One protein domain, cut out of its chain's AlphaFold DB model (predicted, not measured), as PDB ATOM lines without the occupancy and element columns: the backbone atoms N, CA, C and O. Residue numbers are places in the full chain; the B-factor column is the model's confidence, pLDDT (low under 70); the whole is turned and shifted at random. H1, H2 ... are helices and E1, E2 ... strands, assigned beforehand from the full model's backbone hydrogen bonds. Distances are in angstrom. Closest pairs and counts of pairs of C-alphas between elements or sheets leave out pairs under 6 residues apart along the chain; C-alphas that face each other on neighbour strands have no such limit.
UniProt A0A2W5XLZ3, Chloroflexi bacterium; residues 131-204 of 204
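AT A GLANCE: This is residues 131 to 204 of the 204 residues of a protein of Chloroflexi bacterium (UniProt A0A2W5XLZ3). Two short parallel strands, E1 and E2, make a small core, and two longer helices pack on it from either side, H2 beside E1 and H3 beside E2. H2 and H3 run back against the direction of the strands, residues 131 to 138 stick out at one end of the longest axis, and a long loop, residues 174 to 190, reaches out toward the other end. The printed part has 74 residues with three named helices and two named strands, in the order H1, E1, H2, E2, H3, and the class is mostly helix. The one sheet has the order E1, E2 and is parallel. The whole is only just loose, close to compact, with a radius of gyration of the C-alphas of 13.8 A, and its outline, spanning 46 by 28 by 15 A, is only just flat.

IN THESE COORDINATES: The printed part begins at Leu 131, and H1, residues 135 to 139, begins at C-alpha 135, at (1.474, 40.047, -33.710). H1 is 5.9 A long from first to last C-alpha. E1, residues 145 to 147, is 6.9 A long and begins at C-alpha 145, at (-17.734, 35.545, -30.966). H2, residues 154 to 166, is 18.4 A long. E2, residues 171 to 173, is 6.3 A long. H3, residues 191 to 203, is 18.2 A long and ends at C-alpha 203, at (-14.674, 33.760, -45.634). One residue, Gly 204, follows it, and this is the chain's last residue.

HOW THE PARTS SIT: E1 and E2 are parallel neighbours, with an angle of 44 degrees between their N-to-C directions. The C-alphas of Gly 145 and Val 171 face each other at 4.9 A, and so do those of Gly 147 and Phe 173, also at 4.9 A. Across the pair, N 146 and O 171 are 3.0 A apart and N 173 and O 146 are 2.8 A apart, both within hydrogen-bond range. E1, H2 and E2 form a strand-helix-strand unit, two parallel neighbour strands with a helix between them along the chain, and its crossover is right-handed. H2 and E1 have 6 pairs of C-alphas within 8 A, the closest being those of Ala 146 and Asn 156 at 5.2 A. H2 and E2 are near each other, with 6 pairs of C-alphas within 10 A. H3 and E2 have 3 pairs of C-alphas within 8 A, the closest being those of Phe 173 and Phe 194 at 6.1 A. H3 is apart from E1 and from H2. H1 and H2 are close but not clearly touching, and their closest C-alphas, those of Met 139 and Leu 166, are 7.6 A apart. H1 is apart from E2 and from H3. In H1, H2 and H3 every O i to N i+4 pair is within hydrogen-bond range.

THE WHOLE: The two C-alphas farthest apart are those of Pro 133 and Gly 186, at 46.5 A. Residues 131 to 138, of which 135 to 138 belong to H1, stand free; without them the body of 66 residues spans 36 by 28 by 13 A. The links from H1 to E1 and from H2 to E2 are tight, with 5 and 4 residues. The link from E1 to H2 is short, with 6 residues, and the link from E2 to H3 is long, with 17 residues and no named element. The printed part has no cut. The mean pLDDT of the printed part is 87.5, and one residue, Gly 204, is under 70.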
ATOM      1  N   LEU A 131       3.930  42.814 -28.589       81.25
ATOM      2  CA  LEU A 131       5.354  42.996 -28.871       81.25
ATOM      3  C   LEU A 131       5.932  41.893 -29.767       81.25
ATOM      4  O   LEU A 131       7.112  41.953 -30.117       81.25
ATOM      5  N   LEU A 132       5.139  40.876 -30.119       83.06
ATOM      6  CA  LEU A 132       5.613  39.771 -30.943       83.06
ATOM      7  C   LEU A 132       5.788  40.211 -32.410       83.06
ATOM      8  O   LEU A 132       4.939  40.942 -32.926       83.06
ATOM      9  N   PRO A 133       6.842  39.754 -33.118       82.25
ATOM     10  CA  PRO A 133       7.050  40.090 -34.531       82.25
ATOM     11  C   PRO A 133       5.898  39.658 -35.443       82.25
ATOM     12  O   PRO A 133       5.646  40.276 -36.471       82.25
ATOM     13  N   ASP A 134       5.203  38.588 -35.067       82.56
ATOM     14  CA  ASP A 134       4.059  38.016 -35.766       82.56
ATOM     15  C   ASP A 134       2.719  38.450 -35.160       82.56
ATOM     16  O   ASP A 134       1.693  37.859 -35.494       82.56
ATOM     17  N   ARG A 135       2.697  39.501 -34.320       82.31
ATOM     18  CA  ARG A 135       1.474  40.047 -33.710       82.31
ATOM     19  C   ARG A 135       0.357  40.174 -34.733       82.31
ATOM     20  O   ARG A 135      -0.711  39.611 -34.537       82.31
ATOM     21  N   ASP A 136       0.588  40.893 -35.825       77.75
ATOM     22  CA  ASP A 136      -0.477  41.173 -36.790       77.75
ATOM     23  C   ASP A 136      -0.972  39.889 -37.471       77.75
ATOM     24  O   ASP A 136      -2.168  39.740 -37.706       77.75
ATOM     25  N   ALA A 137      -0.082  38.917 -37.699       80.81
ATOM     26  CA  ALA A 137      -0.452  37.613 -38.238       80.81
ATOM     27  C   ALA A 137      -1.259  36.774 -37.234       80.81
ATOM     28  O   ALA A 137      -2.233  36.139 -37.631       80.81
ATOM     29  N   ALA A 138      -0.894  36.780 -35.952       74.25
ATOM     30  CA  ALA A 138      -1.630  36.089 -34.899       74.25
ATOM     31  C   ALA A 138      -3.009  36.728 -34.669       74.25
ATOM     32  O   ALA A 138      -4.022  36.032 -34.634       74.25
ATOM     33  N   MET A 139      -3.062  38.060 -34.591       75.56
ATOM     34  CA  MET A 139      -4.296  38.815 -34.378       75.56
ATOM     35  C   MET A 139      -5.265  38.683 -35.556       75.56
ATOM     36  O   MET A 139      -6.461  38.523 -35.336       75.56
ATOM     37  N   ALA A 140      -4.765  38.646 -36.794       76.75
ATOM     38  CA  ALA A 140      -5.590  38.442 -37.988       76.75
ATOM     39  C   ALA A 140      -6.279  37.064 -38.055       76.75
ATOM     40  O   ALA A 140      -7.103  36.833 -38.938       76.75
ATOM     41  N   ARG A 141      -5.936  36.118 -37.170       79.75
ATOM     42  CA  ARG A 141      -6.518  34.764 -37.138       79.75
ATOM     43  C   ARG A 141      -7.505  34.550 -35.995       79.75
ATOM     44  O   ARG A 141      -8.033  33.448 -35.872       79.75
ATOM     45  N   ILE A 142      -7.741  35.558 -35.158       82.62
ATOM     46  CA  ILE A 142      -8.553  35.427 -33.948       82.62
ATOM     47  C   ILE A 142      -9.806  36.286 -34.085       82.62
ATOM     48  O   ILE A 142      -9.734  37.510 -34.128       82.62
ATOM     49  N   VAL A 143     -10.966  35.629 -34.086       88.62
ATOM     50  CA  VAL A 143     -12.275  36.280 -34.000       88.62
ATOM     51  C   VAL A 143     -12.913  35.864 -32.690       88.62
ATOM     52  O   VAL A 143     -13.038  34.674 -32.399       88.62
ATOM     53  N   ILE A 144     -13.321  36.845 -31.892       93.31
ATOM     54  CA  ILE A 144     -14.057  36.584 -30.660       93.31
ATOM     55  C   ILE A 144     -15.545  36.672 -30.971       93.31
ATOM     56  O   ILE A 144     -16.012  37.725 -31.384       93.31
ATOM     57  N   GLY A 145     -16.281  35.575 -30.803       93.06
ATOM     58  CA  GLY A 145     -17.734  35.545 -30.966       93.06
ATOM     59  C   GLY A 145     -18.457  35.698 -29.629       93.06
ATOM     60  O   GLY A 145     -18.052  35.089 -28.638       93.06
ATOM     61  N   ALA A 146     -19.538  36.474 -29.600       96.00
ATOM     62  CA  ALA A 146     -20.439  36.574 -28.452       96.00
ATOM     63  C   ALA A 146     -21.900  36.494 -28.916       96.00
ATOM     64  O   ALA A 146     -22.241  37.039 -29.962       96.00
ATOM     65  N   GLY A 147     -22.755  35.798 -28.161       95.56
ATOM     66  CA  GLY A 147     -24.180  35.686 -28.490       95.56
ATOM     67  C   GLY A 147     -24.889  37.030 -28.325       95.56
ATOM     68  O   GLY A 147     -24.728  37.679 -27.291       95.56
ATOM     69  N   ALA A 148     -25.658  37.441 -29.330       94.94
ATOM     70  CA  ALA A 148     -26.384  38.707 -29.351       94.94
ATOM     71  C   ALA A 148     -27.465  38.802 -28.257       94.94
ATOM     72  O   ALA A 148     -27.781  39.898 -27.808       94.94
ATOM     73  N   GLU A 149     -28.009  37.667 -27.810       95.25
ATOM     74  CA  GLU A 149     -29.079  37.609 -26.801       95.25
ATOM     75  C   GLU A 149     -28.574  37.281 -25.391       95.25
ATOM     76  O   GLU A 149     -29.357  37.270 -24.446       95.25
ATOM     77  N   SER A 150     -27.276  37.009 -25.225       91.81
ATOM     78  CA  SER A 150     -26.680  36.657 -23.928       91.81
ATOM     79  C   SER A 150     -26.021  37.843 -23.225       91.81
ATOM     80  O   SER A 150     -25.122  37.658 -22.403       91.81
ATOM     81  N   GLU A 151     -26.434  39.074 -23.540       90.50
ATOM     82  CA  GLU A 151     -25.878  40.281 -22.925       90.50
ATOM     83  C   GLU A 151     -25.949  40.207 -21.393       90.50
ATOM     84  O   GLU A 151     -26.967  39.866 -20.791       90.50
ATOM     85  N   GLY A 152     -24.823  40.499 -20.744       82.94
ATOM     86  CA  GLY A 152     -24.710  40.437 -19.292       82.94
ATOM     87  C   GLY A 152     -24.488  39.030 -18.726       82.94
ATOM     88  O   GLY A 152     -24.110  38.930 -17.558       82.94
ATOM     89  N   GLU A 153     -24.609  37.951 -19.504       89.81
ATOM     90  CA  GLU A 153     -24.229  36.604 -19.063       89.81
ATOM     91  C   GLU A 153     -22.704  36.445 -18.959       89.81
ATOM     92  O   GLU A 153     -21.928  37.108 -19.649       89.81
ATOM     93  N   MET A 154     -22.242  35.520 -18.108       87.19
ATOM     94  CA  MET A 154     -20.811  35.312 -17.844       87.19
ATOM     95  C   MET A 154     -19.992  35.085 -19.125       87.19
ATOM     96  O   MET A 154     -18.934  35.693 -19.281       87.19
ATOM     97  N   ALA A 155     -20.479  34.240 -20.038       85.00
ATOM     98  CA  ALA A 155     -19.768  33.901 -21.268       85.00
ATOM     99  C   ALA A 155     -19.700  35.079 -22.252       85.00
ATOM    100  O   ALA A 155     -18.637  35.345 -22.813       85.00
ATOM    101  N   ASN A 156     -20.800  35.819 -22.414       92.31
ATOM    102  CA  ASN A 156     -20.853  37.017 -23.253       92.31
ATOM    103  C   ASN A 156     -19.879  38.089 -22.743       92.31
ATOM    104  O   ASN A 156     -19.005  38.541 -23.485       92.31
ATOM    105  N   ARG A 157     -19.933  38.403 -21.439       87.38
ATOM    106  CA  ARG A 157     -18.996  39.345 -20.806       87.38
ATOM    107  C   ARG A 157     -17.543  38.901 -20.971       87.38
ATOM    108  O   ARG A 157     -16.674  39.730 -21.228       87.38
ATOM    109  N   GLY A 158     -17.285  37.598 -20.848       79.50
ATOM    110  CA  GLY A 158     -15.972  37.006 -21.099       79.50
ATOM    111  C   GLY A 158     -15.482  37.264 -22.525       79.50
ATOM    112  O   GLY A 158     -14.361  37.736 -22.702       79.50
ATOM    113  N   GLY A 159     -16.334  37.036 -23.529       86.50
ATOM    114  CA  GLY A 159     -16.031  37.319 -24.934       86.50
ATOM    115  C   GLY A 159     -15.670  38.787 -25.174       86.50
ATOM    116  O   GLY A 159     -14.596  39.086 -25.694       86.50
ATOM    117  N   HIS A 160     -16.497  39.725 -24.712       85.62
ATOM    118  CA  HIS A 160     -16.211  41.157 -24.870       85.62
ATOM    119  C   HIS A 160     -14.931  41.596 -24.141       85.62
ATOM    120  O   HIS A 160     -14.144  42.369 -24.690       85.62
ATOM    121  N   ALA A 161     -14.668  41.067 -22.942       78.00
ATOM    122  CA  ALA A 161     -13.438  41.357 -22.207       78.00
ATOM    123  C   ALA A 161     -12.184  40.849 -22.943       78.00
ATOM    124  O   ALA A 161     -11.162  41.539 -22.964       78.00
ATOM    125  N   VAL A 162     -12.253  39.666 -23.565       80.88
ATOM    126  CA  VAL A 162     -11.161  39.139 -24.399       80.88
ATOM    127  C   VAL A 162     -10.967  40.010 -25.637       80.88
ATOM    128  O   VAL A 162      -9.834  40.401 -25.906       80.88
ATOM    129  N   GLY A 163     -12.046  40.381 -26.333       81.31
ATOM    130  CA  GLY A 163     -11.982  41.293 -27.479       81.31
ATOM    131  C   GLY A 163     -11.266  42.601 -27.131       81.31
ATOM    132  O   GLY A 163     -10.259  42.944 -27.753       81.31
ATOM    133  N   GLY A 164     -11.692  43.269 -26.055       76.69
ATOM    134  CA  GLY A 164     -11.070  44.514 -25.596       76.69
ATOM    135  C   GLY A 164      -9.574  44.376 -25.292       76.69
ATOM    136  O   GLY A 164      -8.786  45.240 -25.673       76.69
ATOM    137  N   ARG A 165      -9.145  43.263 -24.678       73.00
ATOM    138  CA  ARG A 165      -7.716  42.981 -24.413       73.00
ATOM    139  C   ARG A 165      -6.913  42.701 -25.681       73.00
ATOM    140  O   ARG A 165      -5.717  42.974 -25.722       73.00
ATOM    141  N   LEU A 166      -7.570  42.154 -26.695       72.06
ATOM    142  CA  LEU A 166      -7.012  41.891 -28.014       72.06
ATOM    143  C   LEU A 166      -7.061  43.130 -28.931       72.06
ATOM    144  O   LEU A 166      -6.453  43.129 -29.998       72.06
ATOM    145  N   GLY A 167      -7.732  44.210 -28.522       75.75
ATOM    146  CA  GLY A 167      -7.932  45.387 -29.367       75.75
ATOM    147  C   GLY A 167      -8.851  45.115 -30.563       75.75
ATOM    148  O   GLY A 167      -8.712  45.768 -31.593       75.75
ATOM    149  N   THR A 168      -9.763  44.147 -30.438       80.75
ATOM    150  CA  THR A 168     -10.801  43.831 -31.427       80.75
ATOM    151  C   THR A 168     -12.173  43.863 -30.770       80.75
ATOM    152  O   THR A 168     -12.324  43.527 -29.597       80.75
ATOM    153  N   GLU A 169     -13.209  44.220 -31.515       88.38
ATOM    154  CA  GLU A 169     -14.574  44.021 -31.029       88.38
ATOM    155  C   GLU A 169     -14.960  42.544 -31.138       88.38
ATOM    156  O   GLU A 169     -14.524  41.837 -32.053       88.38
ATOM    157  N   ALA A 170     -15.756  42.064 -30.180       91.56
ATOM    158  CA  ALA A 170     -16.371  40.753 -30.303       91.56
ATOM    159  C   ALA A 170     -17.468  40.818 -31.374       91.56
ATOM    160  O   ALA A 170     -18.322  41.704 -31.359       91.56
ATOM    161  N   VAL A 171     -17.447  39.867 -32.297       95.38
ATOM    162  CA  VAL A 171     -18.453  39.714 -33.338       95.38
ATOM    163  C   VAL A 171     -19.716  39.127 -32.719       95.38
ATOM    164  O   VAL A 171     -19.682  38.057 -32.108       95.38
ATOM    165  N   ALA A 172     -20.842  39.809 -32.911       95.12
ATOM    166  CA  ALA A 172     -22.142  39.293 -32.512       95.12
ATOM    167  C   ALA A 172     -22.517  38.071 -33.371       95.12
ATOM    168  O   ALA A 172     -22.565  38.149 -34.603       95.12
ATOM    169  N   PHE A 173     -22.784  36.952 -32.706       97.56
ATOM    170  CA  PHE A 173     -23.391  35.757 -33.279       97.56
ATOM    171  C   PHE A 173     -24.878  35.708 -32.901       97.56
ATOM    172  O   PHE A 173     -25.218  36.095 -31.783       97.56
ATOM    173  N   PRO A 174     -25.769  35.252 -33.801       97.25
ATOM    174  CA  PRO A 174     -27.195  35.117 -33.506       97.25
ATOM    175  C   PRO A 174     -27.483  34.280 -32.253       97.25
ATOM    176  O   PRO A 174     -26.768  33.317 -31.960       97.25
ATOM    177  N   SER A 175     -28.570  34.633 -31.561       95.44
ATOM    178  CA  SER A 175     -29.070  33.979 -30.348       95.44
ATOM    179  C   SER A 175     -28.146  34.077 -29.110       95.44
ATOM    180  O   SER A 175     -27.350  35.010 -28.974       95.44
ATOM    181  N   HIS A 176     -28.312  33.174 -28.141       93.56
ATOM    182  CA  HIS A 176     -27.655  33.168 -26.826       93.56
ATOM    183  C   HIS A 176     -26.313  32.404 -26.834       93.56
ATOM    184  O   HIS A 176     -25.759  32.070 -27.880       93.56
ATOM    185  N   HIS A 177     -25.748  32.098 -25.656       93.50
ATOM    186  CA  HIS A 177     -24.471  31.367 -25.528       93.50
ATOM    187  C   HIS A 177     -24.446  30.006 -26.260       93.50
ATOM    188  O   HIS A 177     -23.399  29.575 -26.736       93.50
ATOM    189  N   GLY A 178     -25.607  29.360 -26.370       92.06
ATOM    190  CA  GLY A 178     -25.832  28.107 -27.089       92.06
ATOM    191  C   GLY A 178     -26.507  28.306 -28.446       92.06
ATOM    192  O   GLY A 178     -27.192  27.400 -28.898       92.06
ATOM    193  N   GLY A 179     -26.350  29.469 -29.091       93.25
ATOM    194  CA  GLY A 179     -27.065  29.833 -30.323       93.25
ATOM    195  C   GLY A 179     -26.901  28.865 -31.505       93.25
ATOM    196  O   GLY A 179     -27.695  28.889 -32.437       93.25
ATOM    197  N   PHE A 180     -25.898  27.989 -31.454       94.56
ATOM    198  CA  PHE A 180     -25.627  26.934 -32.435       94.56
ATOM    199  C   PHE A 180     -26.365  25.609 -32.163       94.56
ATOM    200  O   PHE A 180     -26.237  24.675 -32.952       94.56
ATOM    201  N   LEU A 181     -27.070  25.482 -31.035       94.38
ATOM    202  CA  LEU A 181     -27.786  24.263 -30.656       94.38
ATOM    203  C   LEU A 181     -29.145  24.178 -31.358       94.38
ATOM    204  O   LEU A 181     -29.871  25.170 -31.440       94.38
ATOM    205  N   GLY A 182     -29.516  22.975 -31.804       91.12
ATOM    206  CA  GLY A 182     -30.872  22.663 -32.249       91.12
ATOM    207  C   GLY A 182     -31.827  22.352 -31.088       91.12
ATOM    208  O   GLY A 182     -31.491  22.458 -29.905       91.12
ATOM    209  N   GLY A 183     -33.059  21.959 -31.422       83.69
ATOM    210  CA  GLY A 183     -34.114  21.669 -30.441       83.69
ATOM    211  C   GLY A 183     -33.926  20.362 -29.656       83.69
ATOM    212  O   GLY A 183     -34.605  20.140 -28.653       83.69
ATOM    213  N   GLU A 184     -33.007  19.498 -30.079       84.94
ATOM    214  CA  GLU A 184     -32.787  18.157 -29.526       84.94
ATOM    215  C   GLU A 184     -32.284  18.138 -28.069       84.94
ATOM    216  O   GLU A 184     -32.401  17.110 -27.400       84.94
ATOM    217  N   TYR A 185     -31.787  19.267 -27.552       76.38
ATOM    218  CA  TYR A 185     -31.260  19.390 -26.186       76.38
ATOM    219  C   TYR A 185     -32.172  20.172 -25.226       76.38
ATOM    220  O   TYR A 185     -31.788  20.420 -24.085       76.38
ATOM    221  N   GLY A 186     -33.376  20.573 -25.657       81.88
ATOM    222  CA  GLY A 186     -34.330  21.320 -24.820       81.88
ATOM    223  C   GLY A 186     -33.932  22.774 -24.519       81.88
ATOM    224  O   GLY A 186     -34.660  23.472 -23.816       81.88
ATOM    225  N   TRP A 187     -32.808  23.235 -25.072       85.06
ATOM    226  CA  TRP A 187     -32.323  24.614 -25.042       85.06
ATOM    227  C   TRP A 187     -31.808  24.972 -26.441       85.06
ATOM    228  O   TRP A 187     -30.622  24.832 -26.733       85.06
ATOM    229  N   GLY A 188     -32.744  25.299 -27.335       87.38
ATOM    230  CA  GLY A 188     -32.459  25.568 -28.745       87.38
ATOM    231  C   GLY A 188     -32.176  27.042 -29.009       87.38
ATOM    232  O   GLY A 188     -32.825  27.901 -28.413       87.38
ATOM    233  N   GLY A 189     -31.235  27.296 -29.918       93.38
ATOM    234  CA  GLY A 189     -30.906  28.622 -30.431       93.38
ATOM    235  C   GLY A 189     -31.387  28.825 -31.870       93.38
ATOM    236  O   GLY A 189     -32.450  28.343 -32.261       93.38
ATOM    237  N   GLU A 190     -30.568  29.503 -32.675       95.56
ATOM    238  CA  GLU A 190     -30.809  29.776 -34.098       95.56
ATOM    239  C   GLU A 190     -29.676  29.190 -34.971       95.56
ATOM    240  O   GLU A 190     -28.877  29.940 -35.549       95.56
ATOM    241  N   PRO A 191     -29.552  27.852 -35.078       95.62
ATOM    242  CA  PRO A 191     -28.386  27.205 -35.681       95.62
ATOM    243  C   PRO A 191     -28.177  27.559 -37.160       95.62
ATOM    244  O   PRO A 191     -27.031  27.682 -37.596       95.62
ATOM    245  N   GLU A 192     -29.242  27.779 -37.939       96.19
ATOM    246  CA  GLU A 192     -29.131  28.215 -39.335       96.19
ATOM    247  C   GLU A 192     -28.532  29.623 -39.451       96.19
ATOM    248  O   GLU A 192     -27.618  29.843 -40.252       96.19
ATOM    249  N   ALA A 193     -29.007  30.569 -38.636       96.38
ATOM    250  CA  ALA A 193     -28.494  31.936 -38.617       96.38
ATOM    251  C   ALA A 193     -27.058  31.977 -38.072       96.38
ATOM    252  O   ALA A 193     -26.194  32.659 -38.632       96.38
ATOM    253  N   PHE A 194     -26.771  31.193 -37.028       97.56
ATOM    254  CA  PHE A 194     -25.429  31.032 -36.477       97.56
ATOM    255  C   PHE A 194     -24.453  30.489 -37.528       97.56
ATOM    256  O   PHE A 194     -23.359  31.026 -37.695       97.56
ATOM    257  N   ALA A 195     -24.848  29.452 -38.275       96.00
ATOM    258  CA  ALA A 195     -24.021  28.862 -39.323       96.00
ATOM    259  C   ALA A 195     -23.777  29.828 -40.490       96.00
ATOM    260  O   ALA A 195     -22.665  29.861 -41.017       96.00
ATOM    261  N   ALA A 196     -24.779  30.623 -40.882       96.56
ATOM    262  CA  ALA A 196     -24.602  31.676 -41.881       96.56
ATOM    263  C   ALA A 196     -23.563  32.704 -41.410       96.56
ATOM    264  O   ALA A 196     -22.580  32.943 -42.107       96.56
ATOM    265  N   LYS A 197     -23.696  33.202 -40.173       96.50
ATOM    266  CA  LYS A 197     -22.729  34.142 -39.594       96.50
ATOM    267  C   LYS A 197     -21.321  33.551 -39.487       96.50
ATOM    268  O   LYS A 197     -20.342  34.248 -39.735       96.50
ATOM    269  N   LEU A 198     -21.206  32.272 -39.129       93.94
ATOM    270  CA  LEU A 198     -19.918  31.584 -39.062       93.94
ATOM    271  C   LEU A 198     -19.255  31.487 -40.441       93.94
ATOM    272  O   LEU A 198     -18.046  31.673 -40.531       93.94
ATOM    273  N   ARG A 199     -20.019  31.218 -41.507       93.25
ATOM    274  CA  ARG A 199     -19.487  31.210 -42.880       93.25
ATOM    275  C   ARG A 199     -18.942  32.578 -43.265       93.25
ATOM    276  O   ARG A 199     -17.791  32.636 -43.678       93.25
ATOM    277  N   ASP A 200     -19.697  33.649 -43.014       93.56
ATOM    278  CA  ASP A 200     -19.242  35.020 -43.285       93.56
ATOM    279  C   ASP A 200     -17.911  35.321 -42.574       93.56
ATOM    280  O   ASP A 200     -16.985  35.864 -43.166       93.56
ATOM    281  N   VAL A 201     -17.788  34.921 -41.303       91.56
ATOM    282  CA  VAL A 201     -16.562  35.107 -40.505       91.56
ATOM    283  C   VAL A 201     -15.379  34.297 -41.048       91.56
ATOM    284  O   VAL A 201     -14.239  34.752 -40.970       91.56
ATOM    285  N   LEU A 202     -15.620  33.090 -41.564       87.00
ATOM    286  CA  LEU A 202     -14.571  32.216 -42.101       87.00
ATOM    287  C   LEU A 202     -14.118  32.614 -43.512       87.00
ATOM    288  O   LEU A 202     -12.999  32.277 -43.899       87.00
ATOM    289  N   GLU A 203     -14.974  33.291 -44.276       85.56
ATOM    290  CA  GLU A 203     -14.674  33.760 -45.634       85.56
ATOM    291  C   GLU A 203     -13.839  35.054 -45.648       85.56
ATOM    292  O   GLU A 203     -13.080  35.251 -46.601       85.56
ATOM    293  N   GLY A 204     -13.859  35.829 -44.551       64.75
ATOM    294  CA  GLY A 204     -12.978  36.980 -44.309       64.75
ATOM    295  C   GLY A 204     -13.535  38.311 -44.792       64.75
ATOM    296  O   GLY A 204     -13.701  38.477 -46.020       64.75
TER     297      GLY A 204